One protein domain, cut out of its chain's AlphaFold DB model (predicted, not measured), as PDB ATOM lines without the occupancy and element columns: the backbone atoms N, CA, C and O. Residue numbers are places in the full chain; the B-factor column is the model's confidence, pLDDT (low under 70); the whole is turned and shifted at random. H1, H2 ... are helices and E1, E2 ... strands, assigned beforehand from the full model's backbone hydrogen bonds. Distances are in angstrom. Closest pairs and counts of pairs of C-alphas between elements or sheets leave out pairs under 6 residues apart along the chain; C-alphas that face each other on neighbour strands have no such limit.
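What this domain is: This is residues 224 to 353 of the 413 residues of an uncharacterized protein of Glycine max (UniProt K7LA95). With little regular structure, this elongated, loop-rich body has the hairpin of E1 and E2 near its middle, H4 and H5 at one end, and H1 and H2 at the other. Along the chain, three helices, two antiparallel strands and two helices hold 40 of the 130 printed residues, mostly helix. It is only just compact, close to loose, with a radius of gyration of the C-alphas of 16.4 A and spans of 51 by 29 by 23 A.

Where its parts are: E1 is residues 285 to 287, E2 294 to 296, H3 279 to 282, H2 267 to 272 and H4 319 to 326. H5, 334 to 342, 12.2 A long, ends at C-alpha (120.984, -35.421, -7.028). H1, 252 to 258, begins at C-alpha (128.490, -6.001, 17.637).

How they stand to each other: Across hairpin E1 and E2, N 286 and O 295 are within hydrogen-bond range, 3.0 A. H4 and H5 touch, closest at C-alphas 319 and 338, 5.0 A, at a steep tilt of 49 degrees, opposite ways. Every O i to N i+4 pair is within range in H2, H4 and H5; H1 has 1 of 3, and 3 of 4 O i to N i+3 pairs.

The domain as a whole: The printed part has no cut, the E2 to H4 link is long, and residue 224 has pLDDT under 70.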
ATOM      1  N   PHE A 224     118.890  -9.511  -1.474       64.59
ATOM      2  CA  PHE A 224     119.398 -10.053  -0.221       64.59
ATOM      3  C   PHE A 224     118.310 -10.178   0.843       64.59
ATOM      4  O   PHE A 224     117.250  -9.558   0.771       64.59
ATOM      5  N   ASP A 225     118.567 -11.027   1.841       73.10
ATOM      6  CA  ASP A 225     117.684 -11.137   3.000       73.10
ATOM      7  C   ASP A 225     117.704  -9.812   3.781       73.10
ATOM      8  O   ASP A 225     118.773  -9.276   4.079       73.10
ATOM      9  N   SER A 226     116.534  -9.282   4.138       82.72
ATOM     10  CA  SER A 226     116.402  -7.993   4.840       82.72
ATOM     11  C   SER A 226     116.693  -8.084   6.340       82.72
ATOM     12  O   SER A 226     116.468  -7.138   7.096       82.72
ATOM     13  N   VAL A 227     117.144  -9.251   6.794       89.57
ATOM     14  CA  VAL A 227     117.359  -9.585   8.196       89.57
ATOM     15  C   VAL A 227     118.609 -10.441   8.356       89.57
ATOM     16  O   VAL A 227     119.002 -11.214   7.479       89.57
ATOM     17  N   CYS A 228     119.225 -10.321   9.523       92.71
ATOM     18  CA  CYS A 228     120.390 -11.084   9.904       92.71
ATOM     19  C   CYS A 228     120.060 -12.578   9.999       92.71
ATOM     20  O   CYS A 228     119.087 -13.018  10.611       92.71
ATOM     21  N   ALA A 229     120.934 -13.382   9.421       91.54
ATOM     22  CA  ALA A 229     120.879 -14.828   9.394       91.54
ATOM     23  C   ALA A 229     121.112 -15.501  10.754       91.54
ATOM     24  O   ALA A 229     120.884 -16.708  10.853       91.54
ATOM     25  N   ILE A 230     121.617 -14.767  11.750       91.05
ATOM     26  CA  ILE A 230     121.932 -15.276  13.092       91.05
ATOM     27  C   ILE A 230     120.774 -14.999  14.055       91.05
ATOM     28  O   ILE A 230     120.322 -15.911  14.744       91.05
ATOM     29  N   CYS A 231     120.285 -13.757  14.098       91.77
ATOM     30  CA  CYS A 231     119.297 -13.316  15.087       91.77
ATOM     31  C   CYS A 231     117.894 -13.055  14.516       91.77
ATOM     32  O   CYS A 231     116.976 -12.786  15.284       91.77
ATOM     33  N   ASP A 232     117.707 -13.142  13.195       88.91
ATOM     34  CA  ASP A 232     116.461 -12.815  12.491       88.91
ATOM     35  C   ASP A 232     115.978 -11.360  12.648       88.91
ATOM     36  O   ASP A 232     114.825 -11.072  12.328       88.91
ATOM     37  N   ASN A 233     116.842 -10.446  13.103       90.23
ATOM     38  CA  ASN A 233     116.543  -9.018  13.213       90.23
ATOM     39  C   ASN A 233     117.090  -8.221  12.021       90.23
ATOM     40  O   ASN A 233     118.076  -8.625  11.402       90.23
ATOM     41  N   GLY A 234     116.446  -7.098  11.704       89.13
ATOM     42  CA  GLY A 234     116.904  -6.158  10.676       89.13
ATOM     43  C   GLY A 234     118.038  -5.250  11.166       89.13
ATOM     44  O   GLY A 234     118.752  -5.583  12.111       89.13
ATOM     45  N   GLY A 235     118.179  -4.092  10.523       88.61
ATOM     46  CA  GLY A 235     119.184  -3.076  10.850       88.61
ATOM     47  C   GLY A 235     120.253  -2.960   9.769       88.61
ATOM     48  O   GLY A 235     119.992  -3.238   8.599       88.61
ATOM     49  N   GLN A 236     121.458  -2.549  10.160       91.10
ATOM     50  CA  GLN A 236     122.594  -2.485   9.247       91.10
ATOM     51  C   GLN A 236     123.142  -3.893   9.005       91.10
ATOM     52  O   GLN A 236     123.601  -4.569   9.927       91.10
ATOM     53  N   LEU A 237     123.098  -4.340   7.752       92.13
ATOM     54  CA  LEU A 237     123.493  -5.694   7.384       92.13
ATOM     55  C   LEU A 237     124.610  -5.691   6.343       92.13
ATOM     56  O   LEU A 237     124.649  -4.857   5.441       92.13
ATOM     57  N   LEU A 238     125.501  -6.672   6.469       92.16
ATOM     58  CA  LEU A 238     126.472  -7.065   5.461       92.16
ATOM     59  C   LEU A 238     125.963  -8.317   4.744       92.16
ATOM     60  O   LEU A 238     125.710  -9.355   5.364       92.16
ATOM     61  N   CYS A 239     125.805  -8.207   3.432       90.84
ATOM     62  CA  CYS A 239     125.234  -9.242   2.584       90.84
ATOM     63  C   CYS A 239     126.314 -10.173   2.038       90.84
ATOM     64  O   CYS A 239     127.348  -9.726   1.553       90.84
ATOM     65  N   CYS A 240     126.073 -11.482   2.090       92.21
ATOM     66  CA  CYS A 240     126.967 -12.461   1.495       92.21
ATOM     67  C   CYS A 240     126.759 -12.537  -0.024       92.21
ATOM     68  O   CYS A 240     125.710 -12.987  -0.489       92.21
ATOM     69  N   ASP A 241     127.809 -12.234  -0.791       87.50
ATOM     70  CA  ASP A 241     127.886 -12.371  -2.258       87.50
ATOM     71  C   ASP A 241     127.906 -13.838  -2.736       87.50
ATOM     72  O   ASP A 241     127.941 -14.156  -3.933       87.50
ATOM     73  N   GLY A 242     127.888 -14.749  -1.767       89.25
ATOM     74  CA  GLY A 242     127.843 -16.187  -1.906       89.25
ATOM     75  C   GLY A 242     126.546 -16.738  -2.500       89.25
ATOM     76  O   GLY A 242     125.548 -16.044  -2.700       89.25
ATOM     77  N   LYS A 243     126.515 -18.058  -2.708       89.38
ATOM     78  CA  LYS A 243     125.304 -18.777  -3.138       89.38
ATOM     79  C   LYS A 243     124.156 -18.654  -2.117       89.38
ATOM     80  O   LYS A 243     122.998 -18.784  -2.512       89.38
ATOM     81  N   CYS A 244     124.456 -18.404  -0.838       92.14
ATOM     82  CA  CYS A 244     123.463 -18.356   0.236       92.14
ATOM     83  C   CYS A 244     122.641 -17.063   0.309       92.14
ATOM     84  O   CYS A 244     121.554 -17.113   0.874       92.14
ATOM     85  N   MET A 245     123.131 -15.935  -0.231       87.27
ATOM     86  CA  MET A 245     122.435 -14.631  -0.210       87.27
ATOM     87  C   MET A 245     121.983 -14.176   1.197       87.27
ATOM     88  O   MET A 245     121.045 -13.395   1.337       87.27
ATOM     89  N   ARG A 246     122.621 -14.703   2.250       92.06
ATOM     90  CA  ARG A 246     122.313 -14.382   3.648       92.06
ATOM     91  C   ARG A 246     122.955 -13.058   4.035       92.06
ATOM     92  O   ARG A 246     124.058 -12.756   3.584       92.06
ATOM     93  N   SER A 247     122.307 -12.348   4.942       93.57
ATOM     94  CA  SER A 247     122.776 -11.070   5.475       93.57
ATOM     95  C   SER A 247     123.115 -11.210   6.954       93.57
ATOM     96  O   SER A 247     122.577 -12.085   7.629       93.57
ATOM     97  N   PHE A 248     124.027 -10.394   7.473       95.68
ATOM     98  CA  PHE A 248     124.538 -10.527   8.839       95.68
ATOM     99  C   PHE A 248     124.832  -9.161   9.449       95.68
ATOM    100  O   PHE A 248     125.262  -8.255   8.743       95.68
ATOM    101  N   HIS A 249     124.687  -9.025  10.766       96.00
ATOM    102  CA  HIS A 249     125.285  -7.898  11.483       96.00
ATOM    103  C   HIS A 249     126.805  -8.035  11.438       96.00
ATOM    104  O   HIS A 249     127.355  -9.055  11.863       96.00
ATOM    105  N   ALA A 250     127.487  -7.038  10.877       95.22
ATOM    106  CA  ALA A 250     128.927  -7.115  10.672       95.22
ATOM    107  C   ALA A 250     129.701  -6.905  11.978       95.22
ATOM    108  O   ALA A 250     130.621  -7.664  12.283       95.22
ATOM    109  N   ASN A 251     129.281  -5.917  12.766       94.30
ATOM    110  CA  ASN A 251     129.854  -5.563  14.063       94.30
ATOM    111  C   ASN A 251     128.844  -5.814  15.200       94.30
ATOM    112  O   ASN A 251     127.668  -6.105  14.961       94.30
ATOM    113  N   GLU A 252     129.320  -5.771  16.444       92.17
ATOM    114  CA  GLU A 252     128.490  -6.001  17.637       92.17
ATOM    115  C   GLU A 252     127.440  -4.894  17.841       92.17
ATOM    116  O   GLU A 252     126.313  -5.202  18.220       92.17
ATOM    117  N   GLU A 253     127.776  -3.637  17.521       92.61
ATOM    118  CA  GLU A 253     126.885  -2.471  17.653       92.61
ATOM    119  C   GLU A 253     125.631  -2.616  16.772       92.61
ATOM    120  O   GLU A 253     124.509  -2.469  17.252       92.61
ATOM    121  N   ASP A 254     125.800  -3.018  15.507       91.90
ATOM    122  CA  ASP A 254     124.699  -3.258  14.564       91.90
ATOM    123  C   ASP A 254     123.750  -4.375  15.055       91.90
ATOM    124  O   ASP A 254     122.582  -4.425  14.668       91.90
ATOM    125  N   GLY A 255     124.251  -5.287  15.897       88.85
ATOM    126  CA  GLY A 255     123.531  -6.442  16.432       88.85
ATOM    127  C   GLY A 255     122.961  -6.269  17.844       88.85
ATOM    128  O   GLY A 255     122.255  -7.174  18.317       88.85
ATOM    129  N   GLU A 256     123.241  -5.142  18.509       90.90
ATOM    130  CA  GLU A 256     123.022  -4.923  19.946       90.90
ATOM    131  C   GLU A 256     121.556  -5.127  20.352       90.90
ATOM    132  O   GLU A 256     121.270  -5.860  21.301       90.90
ATOM    133  N   GLU A 257     120.615  -4.581  19.571       89.41
ATOM    134  CA  GLU A 257     119.168  -4.668  19.838       89.41
ATOM    135  C   GLU A 257     118.656  -6.108  19.974       89.41
ATOM    136  O   GLU A 257     117.674  -6.376  20.665       89.41
ATOM    137  N   SER A 258     119.323  -7.045  19.298       89.13
ATOM    138  CA  SER A 258     118.928  -8.452  19.226       89.13
ATOM    139  C   SER A 258     119.890  -9.386  19.953       89.13
ATOM    140  O   SER A 258     119.747 -10.606  19.851       89.13
ATOM    141  N   THR A 259     120.876  -8.843  20.680       92.01
ATOM    142  CA  THR A 259     121.980  -9.615  21.280       92.01
ATOM    143  C   THR A 259     122.634 -10.565  20.265       92.01
ATOM    144  O   THR A 259     122.933 -11.722  20.565       92.01
ATOM    145  N   CYS A 260     122.774 -10.101  19.019       93.94
ATOM    146  CA  CYS A 260     123.340 -10.896  17.937       93.94
ATOM    147  C   CYS A 260     124.816 -11.186  18.223       93.94
ATOM    148  O   CYS A 260     125.547 -10.307  18.661       93.94
ATOM    149  N   ALA A 261     125.271 -12.404  17.921       93.06
ATOM    150  CA  ALA A 261     126.697 -12.724  17.991       93.06
ATOM    151  C   ALA A 261     127.533 -11.934  16.962       93.06
ATOM    152  O   ALA A 261     128.735 -11.785  17.151       93.06
ATOM    153  N   SER A 262     126.889 -11.438  15.895       92.71
ATOM    154  CA  SER A 262     127.498 -10.705  14.779       92.71
ATOM    155  C   SER A 262     128.679 -11.443  14.120       92.71
ATOM    156  O   SER A 262     128.982 -12.594  14.436       92.71
ATOM    157  N   LEU A 263     129.305 -10.825  13.113       94.92
ATOM    158  CA  LEU A 263     130.509 -11.362  12.463       94.92
ATOM    159  C   LEU A 263     131.809 -10.953  13.174       94.92
ATOM    160  O   LEU A 263     132.823 -11.625  13.002       94.92
ATOM    161  N   GLY A 264     131.770  -9.890  13.982       93.29
ATOM    162  CA  GLY A 264     132.914  -9.401  14.757       93.29
ATOM    163  C   GLY A 264     133.884  -8.515  13.970       93.29
ATOM    164  O   GLY A 264     135.005  -8.305  14.423       93.29
ATOM    165  N   PHE A 265     133.479  -7.994  12.809       94.86
ATOM    166  CA  PHE A 265     134.278  -7.021  12.065       94.86
ATOM    167  C   PHE A 265     134.251  -5.652  12.746       94.86
ATOM    168  O   PHE A 265     133.234  -5.229  13.292       94.86
ATOM    169  N   SER A 266     135.352  -4.917  12.653       93.41
ATOM    170  CA  SER A 266     135.383  -3.487  12.946       93.41
ATOM    171  C   SER A 266     134.761  -2.682  11.805       93.41
ATOM    172  O   SER A 266     134.739  -3.118  10.654       93.41
ATOM    173  N   ARG A 267     134.310  -1.451  12.085       90.49
ATOM    174  CA  ARG A 267     133.737  -0.586  11.040       90.49
ATOM    175  C   ARG A 267     134.699  -0.347   9.873       90.49
ATOM    176  O   ARG A 267     134.279  -0.390   8.727       90.49
ATOM    177  N   LYS A 268     135.991  -0.181  10.172       90.82
ATOM    178  CA  LYS A 268     137.032  -0.001   9.152       90.82
ATOM    179  C   LYS A 268     137.161  -1.217   8.240       90.82
ATOM    180  O   LYS A 268     137.236  -1.047   7.035       90.82
ATOM    181  N   GLU A 269     137.148  -2.423   8.805       91.37
ATOM    182  CA  GLU A 269     137.173  -3.646   7.999       91.37
ATOM    183  C   GLU A 269     135.931  -3.728   7.112       91.37
ATOM    184  O   GLU A 269     136.061  -3.994   5.925       91.37
ATOM    185  N   VAL A 270     134.741  -3.424   7.646       89.40
ATOM    186  CA  VAL A 270     133.496  -3.405   6.856       89.40
ATOM    187  C   VAL A 270     133.574  -2.424   5.689       89.40
ATOM    188  O   VAL A 270     133.186  -2.781   4.580       89.40
ATOM    189  N   ASP A 271     134.109  -1.225   5.915       85.25
ATOM    190  CA  ASP A 271     134.274  -0.207   4.873       85.25
ATOM    191  C   ASP A 271     135.310  -0.626   3.802       85.25
ATOM    192  O   ASP A 271     135.234  -0.191   2.651       85.25
ATOM    193  N   GLU A 272     136.273  -1.483   4.159       85.32
ATOM    194  CA  GLU A 272     137.310  -2.010   3.261       85.32
ATOM    195  C   GLU A 272     136.879  -3.286   2.509       85.32
ATOM    196  O   GLU A 272     137.463  -3.616   1.467       85.32
ATOM    197  N   ILE A 273     135.851  -3.995   2.989       83.48
ATOM    198  CA  ILE A 273     135.313  -5.199   2.345       83.48
ATOM    199  C   ILE A 273     134.696  -4.831   0.992       83.48
ATOM    200  O   ILE A 273     133.682  -4.143   0.887       83.48
ATOM    201  N   GLN A 274     135.296  -5.356  -0.076       74.45
ATOM    202  CA  GLN A 274     134.754  -5.218  -1.431       74.45
ATOM    203  C   GLN A 274     133.670  -6.265  -1.700       74.45
ATOM    204  O   GLN A 274     132.592  -5.906  -2.175       74.45
ATOM    205  N   ASN A 275     133.957  -7.524  -1.352       80.10
ATOM    206  CA  ASN A 275     133.059  -8.666  -1.495       80.10
ATOM    207  C   ASN A 275     133.093  -9.486  -0.203       80.10
ATOM    208  O   ASN A 275     134.180  -9.764   0.314       80.10
ATOM    209  N   PHE A 276     131.933  -9.915   0.285       89.10
ATOM    210  CA  PHE A 276     131.826 -10.713   1.502       89.10
ATOM    211  C   PHE A 276     131.297 -12.116   1.206       89.10
ATOM    212  O   PHE A 276     130.207 -12.301   0.660       89.10
ATOM    213  N   TYR A 277     132.030 -13.130   1.658       90.32
ATOM    214  CA  TYR A 277     131.564 -14.509   1.684       90.32
ATOM    215  C   TYR A 277     131.470 -14.962   3.140       90.32
ATOM    216  O   TYR A 277     132.414 -14.830   3.906       90.32
ATOM    217  N   CYS A 278     130.313 -15.480   3.554       93.27
ATOM    218  CA  CYS A 278     130.205 -16.103   4.867       93.27
ATOM    219  C   CYS A 278     130.957 -17.440   4.860       93.27
ATOM    220  O   CYS A 278     131.092 -18.060   3.804       93.27
ATOM    221  N   LYS A 279     131.350 -17.943   6.036       92.02
ATOM    222  CA  LYS A 279     132.091 -19.213   6.161       92.02
ATOM    223  C   LYS A 279     131.438 -20.370   5.394       92.02
ATOM    224  O   LYS A 279     132.112 -21.115   4.701       92.02
ATOM    225  N   ASN A 280     130.111 -20.495   5.438       94.20
ATOM    226  CA  ASN A 280     129.390 -21.515   4.668       94.20
ATOM    227  C   ASN A 280     129.630 -21.417   3.151       94.20
ATOM    228  O   ASN A 280     129.744 -22.437   2.476       94.20
ATOM    229  N   CYS A 281     129.705 -20.202   2.610       92.58
ATOM    230  CA  CYS A 281     130.027 -19.983   1.204       92.58
ATOM    231  C   CYS A 281     131.520 -20.159   0.914       92.58
ATOM    232  O   CYS A 281     131.834 -20.747  -0.113       92.58
ATOM    233  N   GLU A 282     132.413 -19.724   1.808       88.78
ATOM    234  CA  GLU A 282     133.864 -19.940   1.677       88.78
ATOM    235  C   GLU A 282     134.208 -21.435   1.597       88.78
ATOM    236  O   GLU A 282     134.949 -21.857   0.713       88.78
ATOM    237  N   TYR A 283     133.606 -22.252   2.468       89.63
ATOM    238  CA  TYR A 283     133.832 -23.701   2.518       89.63
ATOM    239  C   TYR A 283     132.884 -24.504   1.619       89.63
ATOM    240  O   TYR A 283     132.927 -25.729   1.616       89.63
ATOM    241  N   ASN A 284     131.985 -23.849   0.874       91.61
ATOM    242  CA  ASN A 284     130.910 -24.511   0.128       91.61
ATOM    243  C   ASN A 284     130.100 -25.529   0.965       91.61
ATOM    244  O   ASN A 284     129.549 -26.480   0.412       91.61
ATOM    245  N   GLN A 285     129.944 -25.316   2.270       94.83
ATOM    246  CA  GLN A 285     129.133 -26.158   3.153       94.83
ATOM    247  C   GLN A 285     127.853 -25.419   3.534       94.83
ATOM    248  O   GLN A 285     127.899 -24.420   4.250       94.83
ATOM    249  N   HIS A 286     126.689 -25.902   3.100       96.82
ATOM    250  CA  HIS A 286     125.414 -25.225   3.355       96.82
ATOM    251  C   HIS A 286     124.439 -26.105   4.129       96.82
ATOM    252  O   HIS A 286     124.380 -27.318   3.952       96.82
ATOM    253  N   GLN A 287     123.653 -25.476   5.004       95.80
ATOM    254  CA  GLN A 287     122.647 -26.178   5.794       95.80
ATOM    255  C   GLN A 287     121.448 -26.530   4.918       95.80
ATOM    256  O   GLN A 287     120.857 -25.659   4.274       95.80
ATOM    257  N   CYS A 288     121.034 -27.793   4.955       97.99
ATOM    258  CA  CYS A 288     119.756 -28.185   4.392       97.99
ATOM    259  C   CYS A 288     118.623 -27.537   5.195       97.99
ATOM    260  O   CYS A 288     118.418 -27.866   6.360       97.99
ATOM    261  N   PHE A 289     117.818 -26.680   4.566       96.14
ATOM    262  CA  PHE A 289     116.757 -25.934   5.251       96.14
ATOM    263  C   PHE A 289     115.641 -26.829   5.819       96.14
ATOM    264  O   PHE A 289     114.872 -26.411   6.678       96.14
ATOM    265  N   ALA A 290     115.557 -28.082   5.365       96.13
ATOM    266  CA  ALA A 290     114.596 -29.061   5.862       96.13
ATOM    267  C   ALA A 290     115.039 -29.792   7.139       96.13
ATOM    268  O   ALA A 290     114.203 -30.022   8.008       96.13
ATOM    269  N   CYS A 291     116.311 -30.193   7.251       96.58
ATOM    270  CA  CYS A 291     116.802 -31.001   8.381       96.58
ATOM    271  C   CYS A 291     117.862 -30.303   9.246       96.58
ATOM    272  O   CYS A 291     118.164 -30.783  10.334       96.58
ATOM    273  N   GLY A 292     118.413 -29.180   8.787       93.86
ATOM    274  CA  GLY A 292     119.416 -28.378   9.488       93.86
ATOM    275  C   GLY A 292     120.855 -28.885   9.369       93.86
ATOM    276  O   GLY A 292     121.771 -28.148   9.733       93.86
ATOM    277  N   THR A 293     121.086 -30.097   8.852       97.52
ATOM    278  CA  THR A 293     122.444 -30.640   8.706       97.52
ATOM    279  C   THR A 293     123.177 -29.987   7.536       97.52
ATOM    280  O   THR A 293     122.564 -29.645   6.520       97.52
ATOM    281  N   LEU A 294     124.483 -29.774   7.708       96.18
ATOM    282  CA  LEU A 294     125.372 -29.297   6.651       96.18
ATOM    283  C   LEU A 294     125.578 -30.390   5.603       96.18
ATOM    284  O   LEU A 294     125.559 -31.572   5.939       96.18
ATOM    285  N   GLY A 295     125.804 -29.968   4.365       95.90
ATOM    286  CA  GLY A 295     126.343 -30.812   3.310       95.90
ATOM    287  C   GLY A 295     127.157 -29.987   2.319       95.90
ATOM    288  O   GLY A 295     127.030 -28.752   2.263       95.90
ATOM    289  N   CYS A 296     127.990 -30.671   1.541       94.99
ATOM    290  CA  CYS A 296     128.755 -30.046   0.468       94.99
ATOM    291  C   CYS A 296     127.809 -29.481  -0.605       94.99
ATOM    292  O   CYS A 296     126.869 -30.136  -1.046       94.99
ATOM    293  N   SER A 297     128.048 -28.249  -1.035       92.40
ATOM    294  CA  SER A 297     127.286 -27.541  -2.077       92.40
ATOM    295  C   SER A 297     128.142 -27.180  -3.293       92.40
ATOM    296  O   SER A 297     127.726 -26.407  -4.168       92.40
ATOM    297  N   ASP A 298     129.379 -27.671  -3.312       87.03
ATOM    298  CA  ASP A 298     130.239 -27.517  -4.465       87.03
ATOM    299  C   ASP A 298     129.752 -28.452  -5.572       87.03
ATOM    300  O   ASP A 298     129.791 -29.676  -5.454       87.03
ATOM    301  N   LYS A 299     129.306 -27.851  -6.676       77.81
ATOM    302  CA  LYS A 299     128.802 -28.572  -7.847       77.81
ATOM    303  C   LYS A 299     129.887 -29.395  -8.556       77.81
ATOM    304  O   LYS A 299     129.547 -30.162  -9.446       77.81
ATOM    305  N   PHE A 300     131.154 -29.213  -8.177       75.12
ATOM    306  CA  PHE A 300     132.322 -29.853  -8.782       75.12
ATOM    307  C   PHE A 300     133.095 -30.793  -7.843       75.12
ATOM    308  O   PHE A 300     134.169 -31.269  -8.197       75.12
ATOM    309  N   SER A 301     132.601 -31.001  -6.622       75.54
ATOM    310  CA  SER A 301     133.243 -31.874  -5.629       75.54
ATOM    311  C   SER A 301     132.239 -32.853  -5.017       75.54
ATOM    312  O   SER A 301     132.363 -33.235  -3.859       75.54
ATOM    313  N   GLY A 302     131.213 -33.236  -5.787       82.14
ATOM    314  CA  GLY A 302     130.129 -34.109  -5.327       82.14
ATOM    315  C   GLY A 302     129.183 -33.412  -4.347       82.14
ATOM    316  O   GLY A 302     129.231 -33.654  -3.145       82.14
ATOM    317  N   ALA A 303     128.302 -32.550  -4.861       91.37
ATOM    318  CA  ALA A 303     127.326 -31.844  -4.036       91.37
ATOM    319  C   ALA A 303     126.358 -32.810  -3.321       91.37
ATOM    320  O   ALA A 303     125.734 -33.676  -3.933       91.37
ATOM    321  N   GLU A 304     126.177 -32.595  -2.022       96.21
ATOM    322  CA  GLU A 304     125.213 -33.282  -1.162       96.21
ATOM    323  C   GLU A 304     123.952 -32.436  -0.940       96.21
ATOM    324  O   GLU A 304     122.860 -32.972  -0.727       96.21
ATOM    325  N   VAL A 305     124.088 -31.106  -1.000       97.67
ATOM    326  CA  VAL A 305     122.976 -30.157  -0.925       97.67
ATOM    327  C   VAL A 305     122.905 -29.271  -2.162       97.67
ATOM    328  O   VAL A 305     123.904 -28.764  -2.667       97.67
ATOM    329  N   PHE A 306     121.678 -29.020  -2.607       95.51
ATOM    330  CA  PHE A 306     121.387 -28.286  -3.831       95.51
ATOM    331  C   PHE A 306     120.553 -27.051  -3.515       95.51
ATOM    332  O   PHE A 306     119.640 -27.094  -2.684       95.51
ATOM    333  N   LYS A 307     120.880 -25.934  -4.167       94.19
ATOM    334  CA  LYS A 307     120.172 -24.660  -4.016       94.19
ATOM    335  C   LYS A 307     118.861 -24.680  -4.806       94.19
ATOM    336  O   LYS A 307     118.808 -25.223  -5.907       94.19
ATOM    337  N   CYS A 308     117.824 -24.040  -4.272       93.19
ATOM    338  CA  CYS A 308     116.608 -23.732  -5.026       93.19
ATOM    339  C   CYS A 308     116.939 -22.990  -6.338       93.19
ATOM    340  O   CYS A 308     117.745 -22.062  -6.349       93.19
ATOM    341  N   ALA A 309     116.268 -23.343  -7.435       88.95
ATOM    342  CA  ALA A 309     116.465 -22.718  -8.743       88.95
ATOM    343  C   ALA A 309     115.903 -21.286  -8.838       88.95
ATOM    344  O   ALA A 309     116.200 -20.570  -9.794       88.95
ATOM    345  N   SER A 310     115.084 -20.859  -7.872       84.86
ATOM    346  CA  SER A 310     114.568 -19.490  -7.820       84.86
ATOM    347  C   SER A 310     115.708 -18.492  -7.597       84.86
ATOM    348  O   SER A 310     116.497 -18.639  -6.665       84.86
ATOM    349  N   ALA A 311     115.778 -17.460  -8.442       75.31
ATOM    350  CA  ALA A 311     116.929 -16.559  -8.549       75.31
ATOM    351  C   ALA A 311     117.319 -15.855  -7.238       75.31
ATOM    352  O   ALA A 311     118.500 -15.603  -7.017       75.31
ATOM    353  N   ILE A 312     116.338 -15.574  -6.377       77.75
ATOM    354  CA  ILE A 312     116.498 -14.874  -5.090       77.75
ATOM    355  C   ILE A 312     116.325 -15.808  -3.880       77.75
ATOM    356  O   ILE A 312     116.094 -15.364  -2.760       77.75
ATOM    357  N   CYS A 313     116.362 -17.127  -4.092       87.57
ATOM    358  CA  CYS A 313     116.211 -18.100  -3.018       87.57
ATOM    359  C   CYS A 313     117.568 -18.698  -2.644       87.57
ATOM    360  O   CYS A 313     118.106 -19.543  -3.354       87.57
ATOM    361  N   GLY A 314     118.099 -18.288  -1.494       89.20
ATOM    362  CA  GLY A 314     119.372 -18.759  -0.943       89.20
ATOM    363  C   GLY A 314     119.337 -20.117  -0.227       89.20
ATOM    364  O   GLY A 314     120.319 -20.481   0.418       89.20
ATOM    365  N   PHE A 315     118.221 -20.853  -0.279       94.71
ATOM    366  CA  PHE A 315     118.044 -22.084   0.500       94.71
ATOM    367  C   PHE A 315     118.580 -23.329  -0.204       94.71
ATOM    368  O   PHE A 315     118.354 -23.535  -1.399       94.71
ATOM    369  N   PHE A 316     119.211 -24.192   0.592       97.48
ATOM    370  CA  PHE A 316     119.806 -25.455   0.170       97.48
ATOM    371  C   PHE A 316     119.065 -26.646   0.762       97.48
ATOM    372  O   PHE A 316     118.487 -26.554   1.847       97.48
ATOM    373  N   TYR A 317     119.091 -27.780   0.062       98.50
ATOM    374  CA  TYR A 317     118.427 -29.002   0.497       98.50
ATOM    375  C   TYR A 317     119.185 -30.258   0.081       98.50
ATOM    376  O   TYR A 317     119.677 -30.329  -1.040       98.50
ATOM    377  N   HIS A 318     119.176 -31.286   0.934       98.27
ATOM    378  CA  HIS A 318     119.472 -32.643   0.478       98.27
ATOM    379  C   HIS A 318     118.378 -33.108  -0.497       98.27
ATOM    380  O   HIS A 318     117.197 -32.862  -0.201       98.27
ATOM    381  N   PRO A 319     118.720 -33.836  -1.578       97.69
ATOM    382  CA  PRO A 319     117.752 -34.347  -2.552       97.69
ATOM    383  C   PRO A 319     116.583 -35.095  -1.898       97.69
ATOM    384  O   PRO A 319     115.422 -34.734  -2.095       97.69
ATOM    385  N   HIS A 320     116.880 -36.047  -1.007       97.44
ATOM    386  CA  HIS A 320     115.873 -36.812  -0.257       97.44
ATOM    387  C   HIS A 320     114.961 -35.933   0.604       97.44
ATOM    388  O   HIS A 320     113.751 -36.156   0.698       97.44
ATOM    389  N   CYS A 321     115.530 -34.919   1.261       98.39
ATOM    390  CA  CYS A 321     114.769 -34.035   2.136       98.39
ATOM    391  C   CYS A 321     113.768 -33.193   1.344       98.39
ATOM    392  O   CYS A 321     112.610 -33.090   1.750       98.39
ATOM    393  N   VAL A 322     114.196 -32.592   0.231       97.57
ATOM    394  CA  VAL A 322     113.302 -31.752  -0.574       97.57
ATOM    395  C   VAL A 322     112.300 -32.575  -1.373       97.57
ATOM    396  O   VAL A 322     111.135 -32.185  -1.426       97.57
ATOM    397  N   ALA A 323     112.687 -33.744  -1.893       96.73
ATOM    398  CA  ALA A 323     111.774 -34.627  -2.615       96.73
ATOM    399  C   ALA A 323     110.581 -35.046  -1.741       96.73
ATOM    400  O   ALA A 323     109.431 -34.970  -2.169       96.73
ATOM    401  N   LYS A 324     110.826 -35.378  -0.465       95.73
ATOM    402  CA  LYS A 324     109.756 -35.656   0.508       95.73
ATOM    403  C   LYS A 324     108.825 -34.471   0.758       95.73
ATOM    404  O   LYS A 324     107.637 -34.681   0.978       95.73
ATOM    405  N   LEU A 325     109.354 -33.248   0.771       94.69
ATOM    406  CA  LEU A 325     108.559 -32.042   1.017       94.69
ATOM    407  C   LEU A 325     107.747 -31.607  -0.209       94.69
ATOM    408  O   LEU A 325     106.679 -31.019  -0.044       94.69
ATOM    409  N   LEU A 326     108.240 -31.898  -1.414       94.12
ATOM    410  CA  LEU A 326     107.563 -31.612  -2.681       94.12
ATOM    411  C   LEU A 326     106.629 -32.741  -3.140       94.12
ATOM    412  O   LEU A 326     105.883 -32.562  -4.101       94.12
ATOM    413  N   HIS A 327     106.627 -33.887  -2.458       88.72
ATOM    414  CA  HIS A 327     105.751 -35.005  -2.790       88.72
ATOM    415  C   HIS A 327     104.267 -34.599  -2.721       88.72
ATOM    416  O   HIS A 327     103.774 -34.160  -1.677       88.72
ATOM    417  N   GLY A 328     103.556 -34.746  -3.842       84.34
ATOM    418  CA  GLY A 328     102.164 -34.310  -4.005       84.34
ATOM    419  C   GLY A 328     101.982 -32.809  -4.271       84.34
ATOM    420  O   GLY A 328     100.847 -32.355  -4.367       84.34
ATOM    421  N   VAL A 329     103.072 -32.040  -4.370       86.32
ATOM    422  CA  VAL A 329     103.085 -30.641  -4.843       86.32
ATOM    423  C   VAL A 329     103.464 -30.593  -6.318       86.32
ATOM    424  O   VAL A 329     102.856 -29.865  -7.095       86.32
ATOM    425  N   VAL A 330     104.465 -31.386  -6.697       85.03
ATOM    426  CA  VAL A 330     104.875 -31.598  -8.088       85.03
ATOM    427  C   VAL A 330     104.422 -32.979  -8.558       85.03
ATOM    428  O   VAL A 330     104.256 -33.888  -7.744       85.03
ATOM    429  N   GLU A 331     104.211 -33.131  -9.865       79.79
ATOM    430  CA  GLU A 331     103.682 -34.367 -10.469       79.79
ATOM    431  C   GLU A 331     104.700 -35.521 -10.518       79.79
ATOM    432  O   GLU A 331     104.315 -36.670 -10.728       79.79
ATOM    433  N   ASP A 332     105.989 -35.235 -10.317       81.58
ATOM    434  CA  ASP A 332     107.058 -36.233 -10.377       81.58
ATOM    435  C   ASP A 332     106.948 -37.286  -9.256       81.58
ATOM    436  O   ASP A 332     106.650 -36.975  -8.098       81.58
ATOM    437  N   ASP A 333     107.278 -38.542  -9.584       90.67
ATOM    438  CA  ASP A 333     107.502 -39.587  -8.578       90.67
ATOM    439  C   ASP A 333     108.631 -39.175  -7.620       90.67
ATOM    440  O   ASP A 333     109.633 -38.585  -8.029       90.67
ATOM    441  N   LEU A 334     108.500 -39.517  -6.336       91.06
ATOM    442  CA  LEU A 334     109.453 -39.107  -5.302       91.06
ATOM    443  C   LEU A 334     110.894 -39.525  -5.628       91.06
ATOM    444  O   LEU A 334     111.804 -38.711  -5.483       91.06
ATOM    445  N   LYS A 335     111.108 -40.773  -6.070       93.36
ATOM    446  CA  LYS A 335     112.456 -41.285  -6.373       93.36
ATOM    447  C   LYS A 335     113.016 -40.666  -7.644       93.36
ATOM    448  O   LYS A 335     114.224 -40.477  -7.757       93.36
ATOM    449  N   GLU A 336     112.141 -40.373  -8.599       94.28
ATOM    450  CA  GLU A 336     112.505 -39.674  -9.825       94.28
ATOM    451  C   GLU A 336     112.975 -38.251  -9.521       94.28
ATOM    452  O   GLU A 336     114.052 -37.852  -9.957       94.28
ATOM    453  N   LEU A 337     112.206 -37.516  -8.716       94.02
ATOM    454  CA  LEU A 337     112.545 -36.164  -8.289       94.02
ATOM    455  C   LEU A 337     113.846 -36.136  -7.479       94.02
ATOM    456  O   LEU A 337     114.708 -35.298  -7.734       94.02
ATOM    457  N   GLU A 338     114.013 -37.065  -6.534       96.75
ATOM    458  CA  GLU A 338     115.245 -37.202  -5.754       96.75
ATOM    459  C   GLU A 338     116.460 -37.421  -6.661       96.75
ATOM    460  O   GLU A 338     117.460 -36.716  -6.521       96.75
ATOM    461  N   ARG A 339     116.358 -38.343  -7.626       95.26
ATOM    462  CA  ARG A 339     117.446 -38.630  -8.563       95.26
ATOM    463  C   ARG A 339     117.769 -37.426  -9.446       95.26
ATOM    464  O   ARG A 339     118.933 -37.053  -9.529       95.26
ATOM    465  N   LYS A 340     116.755 -36.779 -10.037       92.78
ATOM    466  CA  LYS A 340     116.942 -35.575 -10.864       92.78
ATOM    467  C   LYS A 340     117.682 -34.477 -10.101       92.78
ATOM    468  O   LYS A 340     118.578 -33.857 -10.659       92.78
ATOM    469  N   ILE A 341     117.326 -34.240  -8.836       93.74
ATOM    470  CA  ILE A 341     117.981 -33.216  -8.007       93.74
ATOM    471  C   ILE A 341     119.414 -33.632  -7.662       93.74
ATOM    472  O   ILE A 341     120.311 -32.802  -7.760       93.74
ATOM    473  N   ALA A 342     119.643 -34.899  -7.305       93.23
ATOM    474  CA  ALA A 342     120.984 -35.421  -7.028       93.23
ATOM    475  C   ALA A 342     121.918 -35.350  -8.253       93.23
ATOM    476  O   ALA A 342     123.118 -35.155  -8.103       93.23
ATOM    477  N   GLU A 343     121.364 -35.447  -9.464       90.17
ATOM    478  CA  GLU A 343     122.069 -35.241 -10.737       90.17
ATOM    479  C   GLU A 343     122.280 -33.745 -11.079       90.17
ATOM    480  O   GLU A 343     122.780 -33.415 -12.154       90.17
ATOM    481  N   GLY A 344     121.911 -32.818 -10.185       85.66
ATOM    482  CA  GLY A 344     122.051 -31.371 -10.378       85.66
ATOM    483  C   GLY A 344     120.898 -30.712 -11.140       85.66
ATOM    484  O   GLY A 344     121.000 -29.550 -11.541       85.66
ATOM    485  N   GLY A 345     119.792 -31.428 -11.347       86.13
ATOM    486  CA  GLY A 345     118.587 -30.907 -11.979       86.13
ATOM    487  C   GLY A 345     117.948 -29.763 -11.175       86.13
ATOM    488  O   GLY A 345     117.930 -29.795  -9.940       86.13
ATOM    489  N   PRO A 346     117.397 -28.737 -11.848       88.78
ATOM    490  CA  PRO A 346     116.791 -27.598 -11.171       88.78
ATOM    491  C   PRO A 346     115.499 -28.003 -10.456       88.78
ATOM    492  O   PRO A 346     114.692 -28.763 -10.987       88.78
ATOM    493  N   PHE A 347     115.253 -27.419  -9.285       92.43
ATOM    494  CA  PHE A 347     113.994 -27.573  -8.558       92.43
ATOM    495  C   PHE A 347     113.587 -26.265  -7.882       92.43
ATOM    496  O   PHE A 347     114.428 -25.470  -7.459       92.43
ATOM    497  N   THR A 348     112.284 -26.062  -7.727       92.35
ATOM    498  CA  THR A 348     111.735 -24.970  -6.920       92.35
ATOM    499  C   THR A 348     111.429 -25.505  -5.528       92.35
ATOM    500  O   THR A 348     110.704 -26.485  -5.382       92.35
ATOM    501  N   CYS A 349     111.998 -24.894  -4.491       95.40
ATOM    502  CA  CYS A 349     111.881 -25.431  -3.140       95.40
ATOM    503  C   CYS A 349     110.503 -25.161  -2.484       95.40
ATOM    504  O   CYS A 349     109.766 -24.278  -2.933       95.40
ATOM    505  N   PRO A 350     110.155 -25.878  -1.394       95.13
ATOM    506  CA  PRO A 350     108.835 -25.819  -0.757       95.13
ATOM    507  C   PRO A 350     108.393 -24.435  -0.270       95.13
ATOM    508  O   PRO A 350     107.200 -24.200  -0.127       95.13
ATOM    509  N   THR A 351     109.314 -23.490  -0.048       92.74
ATOM    510  CA  THR A 351     108.962 -22.122   0.375       92.74
ATOM    511  C   THR A 351     108.185 -21.349  -0.693       92.74
ATOM    512  O   THR A 351     107.556 -20.342  -0.373       92.74
ATOM    513  N   HIS A 352     108.191 -21.810  -1.945       93.61
ATOM    514  CA  HIS A 352     107.443 -21.208  -3.050       93.61
ATOM    515  C   HIS A 352     106.051 -21.823  -3.264       93.61
ATOM    516  O   HIS A 352     105.373 -21.460  -4.223       93.61
ATOM    517  N   TYR A 353     105.607 -22.714  -2.373       94.31
ATOM    518  CA  TYR A 353     104.296 -23.353  -2.437       94.31
ATOM    519  C   TYR A 353     103.591 -23.259  -1.091       94.31
ATOM    520  O   TYR A 353     104.165 -23.573  -0.049       94.31
TER     521      TYR A 353